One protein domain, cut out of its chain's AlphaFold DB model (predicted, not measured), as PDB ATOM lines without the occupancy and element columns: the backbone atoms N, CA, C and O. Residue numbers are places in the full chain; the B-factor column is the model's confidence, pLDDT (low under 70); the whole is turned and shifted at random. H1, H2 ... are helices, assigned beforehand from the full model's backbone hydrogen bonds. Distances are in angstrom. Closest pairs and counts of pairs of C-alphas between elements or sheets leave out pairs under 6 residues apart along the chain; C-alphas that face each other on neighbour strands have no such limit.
ATOM      1  N   LYS A 278      34.925  39.877 -23.623       92.88
ATOM      2  CA  LYS A 278      34.169  40.296 -24.814       92.88
ATOM      3  C   LYS A 278      34.434  39.382 -26.009       92.88
ATOM      4  O   LYS A 278      33.495  38.841 -26.585       92.88
ATOM      5  N   LEU A 279      35.701  39.158 -26.364       94.19
ATOM      6  CA  LEU A 279      36.057  38.326 -27.522       94.19
ATOM      7  C   LEU A 279      35.714  36.842 -27.305       94.19
ATOM      8  O   LEU A 279      35.325  36.157 -28.252       94.19
ATOM      9  N   ARG A 280      35.795  36.347 -26.060       94.06
ATOM     10  CA  ARG A 280      35.287  35.015 -25.686       94.06
ATOM     11  C   ARG A 280      33.786  34.901 -25.936       94.06
ATOM     12  O   ARG A 280      33.352  33.947 -26.583       94.06
ATOM     13  N   TYR A 281      33.013  35.892 -25.490       94.50
ATOM     14  CA  TYR A 281      31.575  35.933 -25.736       94.50
ATOM     15  C   TYR A 281      31.254  35.971 -27.234       94.50
ATOM     16  O   TYR A 281      30.406  35.204 -27.684       94.50
ATOM     17  N   ASP A 282      31.954  36.799 -28.014       95.12
ATOM     18  CA  ASP A 282      31.757  36.893 -29.464       95.12
ATOM     19  C   ASP A 282      32.015  35.564 -30.173       95.12
ATOM     20  O   ASP A 282      31.238  35.172 -31.045       95.12
ATOM     21  N   LEU A 283      33.073  34.851 -29.780       95.88
ATOM     22  CA  LEU A 283      33.406  33.543 -30.337       95.88
ATOM     23  C   LEU A 283      32.316  32.505 -30.031       95.88
ATOM     24  O   LEU A 283      31.872  31.796 -30.935       95.88
ATOM     25  N   VAL A 284      31.844  32.454 -28.781       95.56
ATOM     26  CA  VAL A 284      30.741  31.575 -28.355       95.56
ATOM     27  C   VAL A 284      29.446  31.922 -29.087       95.56
ATOM     28  O   VAL A 284      28.774  31.041 -29.620       95.56
ATOM     29  N   ASN A 285      29.112  33.207 -29.161       94.94
ATOM     30  CA  ASN A 285      27.925  33.699 -29.844       94.94
ATOM     31  C   ASN A 285      27.956  33.356 -31.337       94.94
ATOM     32  O   ASN A 285      26.948  32.929 -31.900       94.94
ATOM     33  N   LYS A 286      29.119  33.511 -31.979       94.62
ATOM     34  CA  LYS A 286      29.313  33.140 -33.379       94.62
ATOM     35  C   LYS A 286      29.134  31.637 -33.575       94.62
ATOM     36  O   LYS A 286      28.406  31.254 -34.483       94.62
ATOM     37  N   TRP A 287      29.710  30.814 -32.697       95.19
ATOM     38  CA  TRP A 287      29.569  29.356 -32.722       95.19
ATOM     39  C   TRP A 287      28.110  28.899 -32.571       95.19
ATOM     40  O   TRP A 287      27.605  28.175 -33.425       95.19
ATOM     41  N   ASN A 288      27.400  29.363 -31.538       94.25
ATOM     42  CA  ASN A 288      26.034  28.913 -31.230       94.25
ATOM     43  C   ASN A 288      25.006  29.294 -32.313       94.25
ATOM     44  O   ASN A 288      24.008  28.585 -32.504       94.25
ATOM     45  N   LYS A 289      25.266  30.382 -33.054       93.88
ATOM     46  CA  LYS A 289      24.456  30.815 -34.204       93.88
ATOM     47  C   LYS A 289      24.605  29.924 -35.440       93.88
ATOM     48  O   LYS A 289      23.711  29.952 -36.287       93.88
ATOM     49  N   LEU A 290      25.686  29.150 -35.571       93.62
ATOM     50  CA  LEU A 290      25.977  28.405 -36.799       93.62
ATOM     51  C   LEU A 290      24.850  27.430 -37.162       93.62
ATOM     52  O   LEU A 290      24.455  26.565 -36.376       93.62
ATOM     53  N   GLY A 291      24.342  27.553 -38.389       89.50
ATOM     54  CA  GLY A 291      23.252  26.726 -38.914       89.50
ATOM     55  C   GLY A 291      21.866  27.044 -38.338       89.50
ATOM     56  O   GLY A 291      20.920  26.309 -38.620       89.50
ATOM     57  N   ARG A 292      21.732  28.101 -37.526       92.56
ATOM     58  CA  ARG A 292      20.465  28.602 -36.959       92.56
ATOM     59  C   ARG A 292      20.356  30.128 -37.033       92.56
ATOM     60  O   ARG A 292      19.564  30.724 -36.310       92.56
ATOM     61  N   GLU A 293      21.117  30.772 -37.914       88.94
ATOM     62  CA  GLU A 293      21.292  32.229 -37.970       88.94
ATOM     63  C   GLU A 293      19.971  32.994 -38.152       88.94
ATOM     64  O   GLU A 293      19.866  34.143 -37.732       88.94
ATOM     65  N   TYR A 294      18.971  32.357 -38.770       87.44
ATOM     66  CA  TYR A 294      17.651  32.936 -39.044       87.44
ATOM     67  C   TYR A 294      16.518  32.343 -38.194       87.44
ATOM     68  O   TYR A 294      15.371  32.741 -38.373       87.44
ATOM     69  N   THR A 295      16.804  31.356 -37.340       89.44
ATOM     70  CA  THR A 295      15.771  30.564 -36.647       89.44
ATOM     71  C   THR A 295      15.893  30.566 -35.130       89.44
ATOM     72  O   THR A 295      14.914  30.240 -34.470       89.44
ATOM     73  N   ILE A 296      17.074  30.853 -34.571       91.38
ATOM     74  CA  ILE A 296      17.252  30.901 -33.115       91.38
ATOM     75  C   ILE A 296      16.676  32.202 -32.550       91.38
ATOM     76  O   ILE A 296      16.967  33.284 -33.056       91.38
ATOM     77  N   GLU A 297      15.871  32.087 -31.497       90.75
ATOM     78  CA  GLU A 297      15.344  33.238 -30.761       90.75
ATOM     79  C   GLU A 297      16.432  33.851 -29.863       90.75
ATOM     80  O   GLU A 297      17.263  33.134 -29.297       90.75
ATOM     81  N   ASP A 298      16.403  35.173 -29.672       86.19
ATOM     82  CA  ASP A 298      17.439  35.891 -28.913       86.19
ATOM     83  C   ASP A 298      17.574  35.386 -27.463       86.19
ATOM     84  O   ASP A 298      18.687  35.253 -26.951       86.19
ATOM     85  N   ASP A 299      16.459  35.050 -26.807       85.19
ATOM     86  CA  ASP A 299      16.449  34.519 -25.435       85.19
ATOM     87  C   ASP A 299      17.051  33.111 -25.335       85.19
ATOM     88  O   ASP A 299      17.678  32.765 -24.329       85.19
ATOM     89  N   GLU A 300      16.849  32.280 -26.360       89.00
ATOM     90  CA  GLU A 300      17.427  30.936 -26.434       89.00
ATOM     91  C   GLU A 300      18.936  31.022 -26.668       89.00
ATOM     92  O   GLU A 300      19.715  30.403 -25.942       89.00
ATOM     93  N   LEU A 301      19.356  31.870 -27.608       90.56
ATOM     94  CA  LEU A 301      20.764  32.129 -27.884       90.56
ATOM     95  C   LEU A 301      21.493  32.685 -26.652       90.56
ATOM     96  O   LEU A 301      22.594  32.239 -26.332       90.56
ATOM     97  N   LEU A 302      20.880  33.629 -25.930       88.19
ATOM     98  CA  LEU A 302      21.428  34.167 -24.683       88.19
ATOM     99  C   LEU A 302      21.663  33.070 -23.641       88.19
ATOM    100  O   LEU A 302      22.726  33.030 -23.020       88.19
ATOM    101  N   LYS A 303      20.704  32.153 -23.478       85.62
ATOM    102  CA  LYS A 303      20.815  31.009 -22.564       85.62
ATOM    103  C   LYS A 303      21.954  30.072 -22.938       85.62
ATOM    104  O   LYS A 303      22.708  29.653 -22.057       85.62
ATOM    105  N   GLU A 304      22.080  29.736 -24.218       88.62
ATOM    106  CA  GLU A 304      23.171  28.893 -24.709       88.62
ATOM    107  C   GLU A 304      24.532  29.580 -24.523       88.62
ATOM    108  O   GLU A 304      25.464  28.965 -23.997       88.62
ATOM    109  N   ASN A 305      24.631  30.872 -24.855       91.69
ATOM    110  CA  ASN A 305      25.845  31.663 -24.664       91.69
ATOM    111  C   ASN A 305      26.252  31.718 -23.187       91.69
ATOM    112  O   ASN A 305      27.418  31.485 -22.874       91.69
ATOM    113  N   ASP A 306      25.318  31.984 -22.271       86.00
ATOM    114  CA  ASP A 306      25.600  32.037 -20.831       86.00
ATOM    115  C   ASP A 306      26.058  30.679 -20.292       86.00
ATOM    116  O   ASP A 306      26.996  30.609 -19.500       86.00
ATOM    117  N   ARG A 307      25.442  29.582 -20.756       85.38
ATOM    118  CA  ARG A 307      25.834  28.221 -20.367       85.38
ATOM    119  C   ARG A 307      27.269  27.911 -20.786       85.38
ATOM    120  O   ARG A 307      28.047  27.432 -19.963       85.38
ATOM    121  N   VAL A 308      27.609  28.156 -22.052       87.75
ATOM    122  CA  VAL A 308      28.949  27.869 -22.588       87.75
ATOM    123  C   VAL A 308      29.988  28.776 -21.930       87.75
ATOM    124  O   VAL A 308      31.006  28.273 -21.459       87.75
ATOM    125  N   ASN A 309      29.718  30.080 -21.801       87.44
ATOM    126  CA  ASN A 309      30.643  31.011 -21.149       87.44
ATOM    127  C   ASN A 309      30.860  30.687 -19.665       87.44
ATOM    128  O   ASN A 309      31.991  30.761 -19.210       87.44
ATOM    129  N   ALA A 310      29.838  30.259 -18.915       79.31
ATOM    130  CA  ALA A 310      30.014  29.862 -17.512       79.31
ATOM    131  C   ALA A 310      30.937  28.638 -17.350       79.31
ATOM    132  O   ALA A 310      31.711  28.556 -16.390       79.31
ATOM    133  N   ILE A 311      30.868  27.690 -18.293       78.75
ATOM    134  CA  ILE A 311      31.780  26.542 -18.347       78.75
ATOM    135  C   ILE A 311      33.191  27.010 -18.726       78.75
ATOM    136  O   ILE A 311      34.148  26.644 -18.050       78.75
ATOM    137  N   LEU A 312      33.330  27.856 -19.753       82.94
ATOM    138  CA  LEU A 312      34.628  28.402 -20.160       82.94
ATOM    139  C   LEU A 312      35.286  29.217 -19.041       82.94
ATOM    140  O   LEU A 312      36.448  28.980 -18.740       82.94
ATOM    141  N   ASP A 313      34.553  30.110 -18.377       78.94
ATOM    142  CA  ASP A 313      35.046  30.904 -17.244       78.94
ATOM    143  C   ASP A 313      35.514  30.015 -16.087       78.94
ATOM    144  O   ASP A 313      36.468  30.357 -15.392       78.94
ATOM    145  N   THR A 314      34.878  28.857 -15.899       73.19
ATOM    146  CA  THR A 314      35.307  27.858 -14.915       73.19
ATOM    147  C   THR A 314      36.614  27.175 -15.324       73.19
ATOM    148  O   THR A 314      37.489  27.002 -14.481       73.19
ATOM    149  N   ILE A 315      36.757  26.799 -16.598       72.88
ATOM    150  CA  ILE A 315      37.933  26.071 -17.104       72.88
ATOM    151  C   ILE A 315      39.155  26.993 -17.242       72.88
ATOM    152  O   ILE A 315      40.276  26.589 -16.934       72.88
ATOM    153  N   ILE A 316      38.937  28.217 -17.727       76.31
ATOM    154  CA  ILE A 316      39.964  29.232 -18.006       76.31
ATOM    155  C   ILE A 316      40.359  29.981 -16.732       76.31
ATOM    156  O   ILE A 316      41.541  30.286 -16.544       76.31
ATOM    157  N   GLY A 317      39.378  30.314 -15.882       63.00
ATOM    158  CA  GLY A 317      39.573  31.171 -14.709       63.00
ATOM    159  C   GLY A 317      40.727  30.677 -13.845       63.00
ATOM    160  O   GLY A 317      40.839  29.484 -13.673       63.00
ATOM    161  N   TYR A 318      41.558  31.578 -13.299       53.75
ATOM    162  CA  TYR A 318      42.905  31.343 -12.712       53.75
ATOM    163  C   TYR A 318      44.094  31.253 -13.690       53.75
ATOM    164  O   TYR A 318      45.223  30.982 -13.259       53.75
ATOM    165  N   ASN A 319      43.896  31.550 -14.976       52.19
ATOM    166  CA  ASN A 319      44.923  31.417 -16.017       52.19
ATOM    167  C   ASN A 319      45.456  29.977 -16.075       52.19
ATOM    168  O   ASN A 319      46.670  29.756 -16.081       52.19
ATOM    169  N   PHE A 320      44.542  29.003 -16.053       62.91
ATOM    170  CA  PHE A 320      44.889  27.619 -16.343       62.91
ATOM    171  C   PHE A 320      45.232  27.523 -17.829       62.91
ATOM    172  O   PHE A 320      46.392  27.515 -18.232       62.91
ATOM    173  N   VAL A 321      44.200  27.509 -18.658       73.81
ATOM    174  CA  VAL A 321      44.341  27.374 -20.098       73.81
ATOM    175  C   VAL A 321      44.415  28.774 -20.700       73.81
ATOM    176  O   VAL A 321      43.531  29.582 -20.407       73.81
ATOM    177  N   PRO A 322      45.421  29.067 -21.542       80.81
ATOM    178  CA  PRO A 322      45.469  30.327 -22.266       80.81
ATOM    179  C   PRO A 322      44.183  30.528 -23.064       80.81
ATOM    180  O   PRO A 322      43.730  29.631 -23.779       80.81
ATOM    181  N   SER A 323      43.604  31.717 -22.996       87.75
ATOM    182  CA  SER A 323      42.363  32.046 -23.701       87.75
ATOM    183  C   SER A 323      42.597  32.424 -25.172       87.75
ATOM    184  O   SER A 323      41.967  33.328 -25.713       87.75
ATOM    185  N   TYR A 324      43.498  31.716 -25.857       89.44
ATOM    186  CA  TYR A 324      43.694  31.872 -27.299       89.44
ATOM    187  C   TYR A 324      42.618  31.130 -28.110       89.44
ATOM    188  O   TYR A 324      42.084  30.115 -27.647       89.44
ATOM    189  N   PRO A 325      42.342  31.560 -29.360       90.00
ATOM    190  CA  PRO A 325      41.270  31.000 -30.186       90.00
ATOM    191  C   PRO A 325      41.311  29.479 -30.341       90.00
ATOM    192  O   PRO A 325      40.263  28.841 -30.318       90.00
ATOM    193  N   PHE A 326      42.504  28.886 -30.467       87.88
ATOM    194  CA  PHE A 326      42.653  27.434 -30.576       87.88
ATOM    195  C   PHE A 326      42.028  26.717 -29.376       87.88
ATOM    196  O   PHE A 326      41.120  25.909 -29.559       87.88
ATOM    197  N   PHE A 327      42.469  27.050 -28.158       85.88
ATOM    198  CA  PHE A 327      41.995  26.414 -26.929       85.88
ATOM    199  C   PHE A 327      40.493  26.620 -26.742       85.88
ATOM    200  O   PHE A 327      39.772  25.669 -26.449       85.88
ATOM    201  N   LEU A 328      40.009  27.840 -26.989       90.06
ATOM    202  CA  LEU A 328      38.590  28.166 -26.890       90.06
ATOM    203  C   LEU A 328      37.744  27.332 -27.855       90.06
ATOM    204  O   LEU A 328      36.747  26.754 -27.438       90.06
ATOM    205  N   LEU A 329      38.149  27.214 -29.122       90.06
ATOM    206  CA  LEU A 329      37.421  26.421 -30.115       90.06
ATOM    207  C   LEU A 329      37.411  24.931 -29.770       90.06
ATOM    208  O   LEU A 329      36.381  24.279 -29.942       90.06
ATOM    209  N   VAL A 330      38.523  24.397 -29.247       85.56
ATOM    210  CA  VAL A 330      38.566  23.010 -28.763       85.56
ATOM    211  C   VAL A 330      37.553  22.812 -27.637       85.56
ATOM    212  O   VAL A 330      36.741  21.894 -27.708       85.56
ATOM    213  N   LEU A 331      37.560  23.691 -26.633       86.75
ATOM    214  CA  LEU A 331      36.660  23.605 -25.484       86.75
ATOM    215  C   LEU A 331      35.190  23.763 -25.884       86.75
ATOM    216  O   LEU A 331      34.363  22.952 -25.477       86.75
ATOM    217  N   ILE A 332      34.862  24.763 -26.708       90.12
ATOM    218  CA  ILE A 332      33.496  25.015 -27.186       90.12
ATOM    219  C   ILE A 332      32.958  23.786 -27.929       90.12
ATOM    220  O   ILE A 332      31.847  23.335 -27.644       90.12
ATOM    221  N   GLN A 333      33.753  23.191 -28.822       87.50
ATOM    222  CA  GLN A 333      33.369  21.959 -29.506       87.50
ATOM    223  C   GLN A 333      33.140  20.803 -28.525       87.50
ATOM    224  O   GLN A 333      32.166  20.064 -28.667       87.50
TER     225      GLN A 333
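What this domain is: This is residues 278 to 333 of the 782 residues of the protein "AAA domain-containing protein" of Alicyclobacillus macrosporangiidus (UniProt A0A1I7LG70). One long helix, H2, makes the length of this domain, and two shorter helices, H1 and H3, pack on the same side of it, each crossing it steeply. The links, residues 290 to 297 and 317 to 324, loop round at the two opposite ends of H2. The printed part has 56 residues with three named helices, H1, H2 and H3 in that order, and no named strand: the class is all helix. It is compact, with a radius of gyration of the C-alphas of 11.5 A, yet elongated, spanning 35 by 18 by 18 A.

How they stand to each other: Start with H2, residues 298 to 316. Its residues 301 to 309 alone touch H1, residues 278 to 289; the closest C-alphas, of Asn 285 and Asn 305, are 5.9 A apart. These two helices run opposite ways at a steep tilt of 52 degrees. Residues 308 to 312 of H2 alone touch H3, residues 325 to 333; here the closest C-alphas are those of Val 308 and Ile 332, at 7.1 A. H2 and H3 run opposite ways at a steep tilt of 63 degrees. H1 and H3 are close but not clearly touching, with the C-alphas of Val 284 and Ile 332 the closest at 7.2 A. In H1, H2 and H3 every O i to N i+4 pair is within hydrogen-bond range.

Where its parts are: Find C-alpha 298 at (17.439, 35.891, -28.913); from there H2 runs 25.9 A to C-alpha 316 at (39.964, 29.232, -18.006). H1 begins at C-alpha 278, at (34.169, 40.296, -24.814), and is 16.5 A long. H3 is 12.0 A long and ends at C-alpha 333.

The domain as a whole: The C-alphas farthest apart, of Tyr 294 and Tyr 318, are 36.5 A apart. The printed part has no cut, and both links are short. Look at residues 317 to 320 for pLDDT under 70; the mean of the printed part is 85.9.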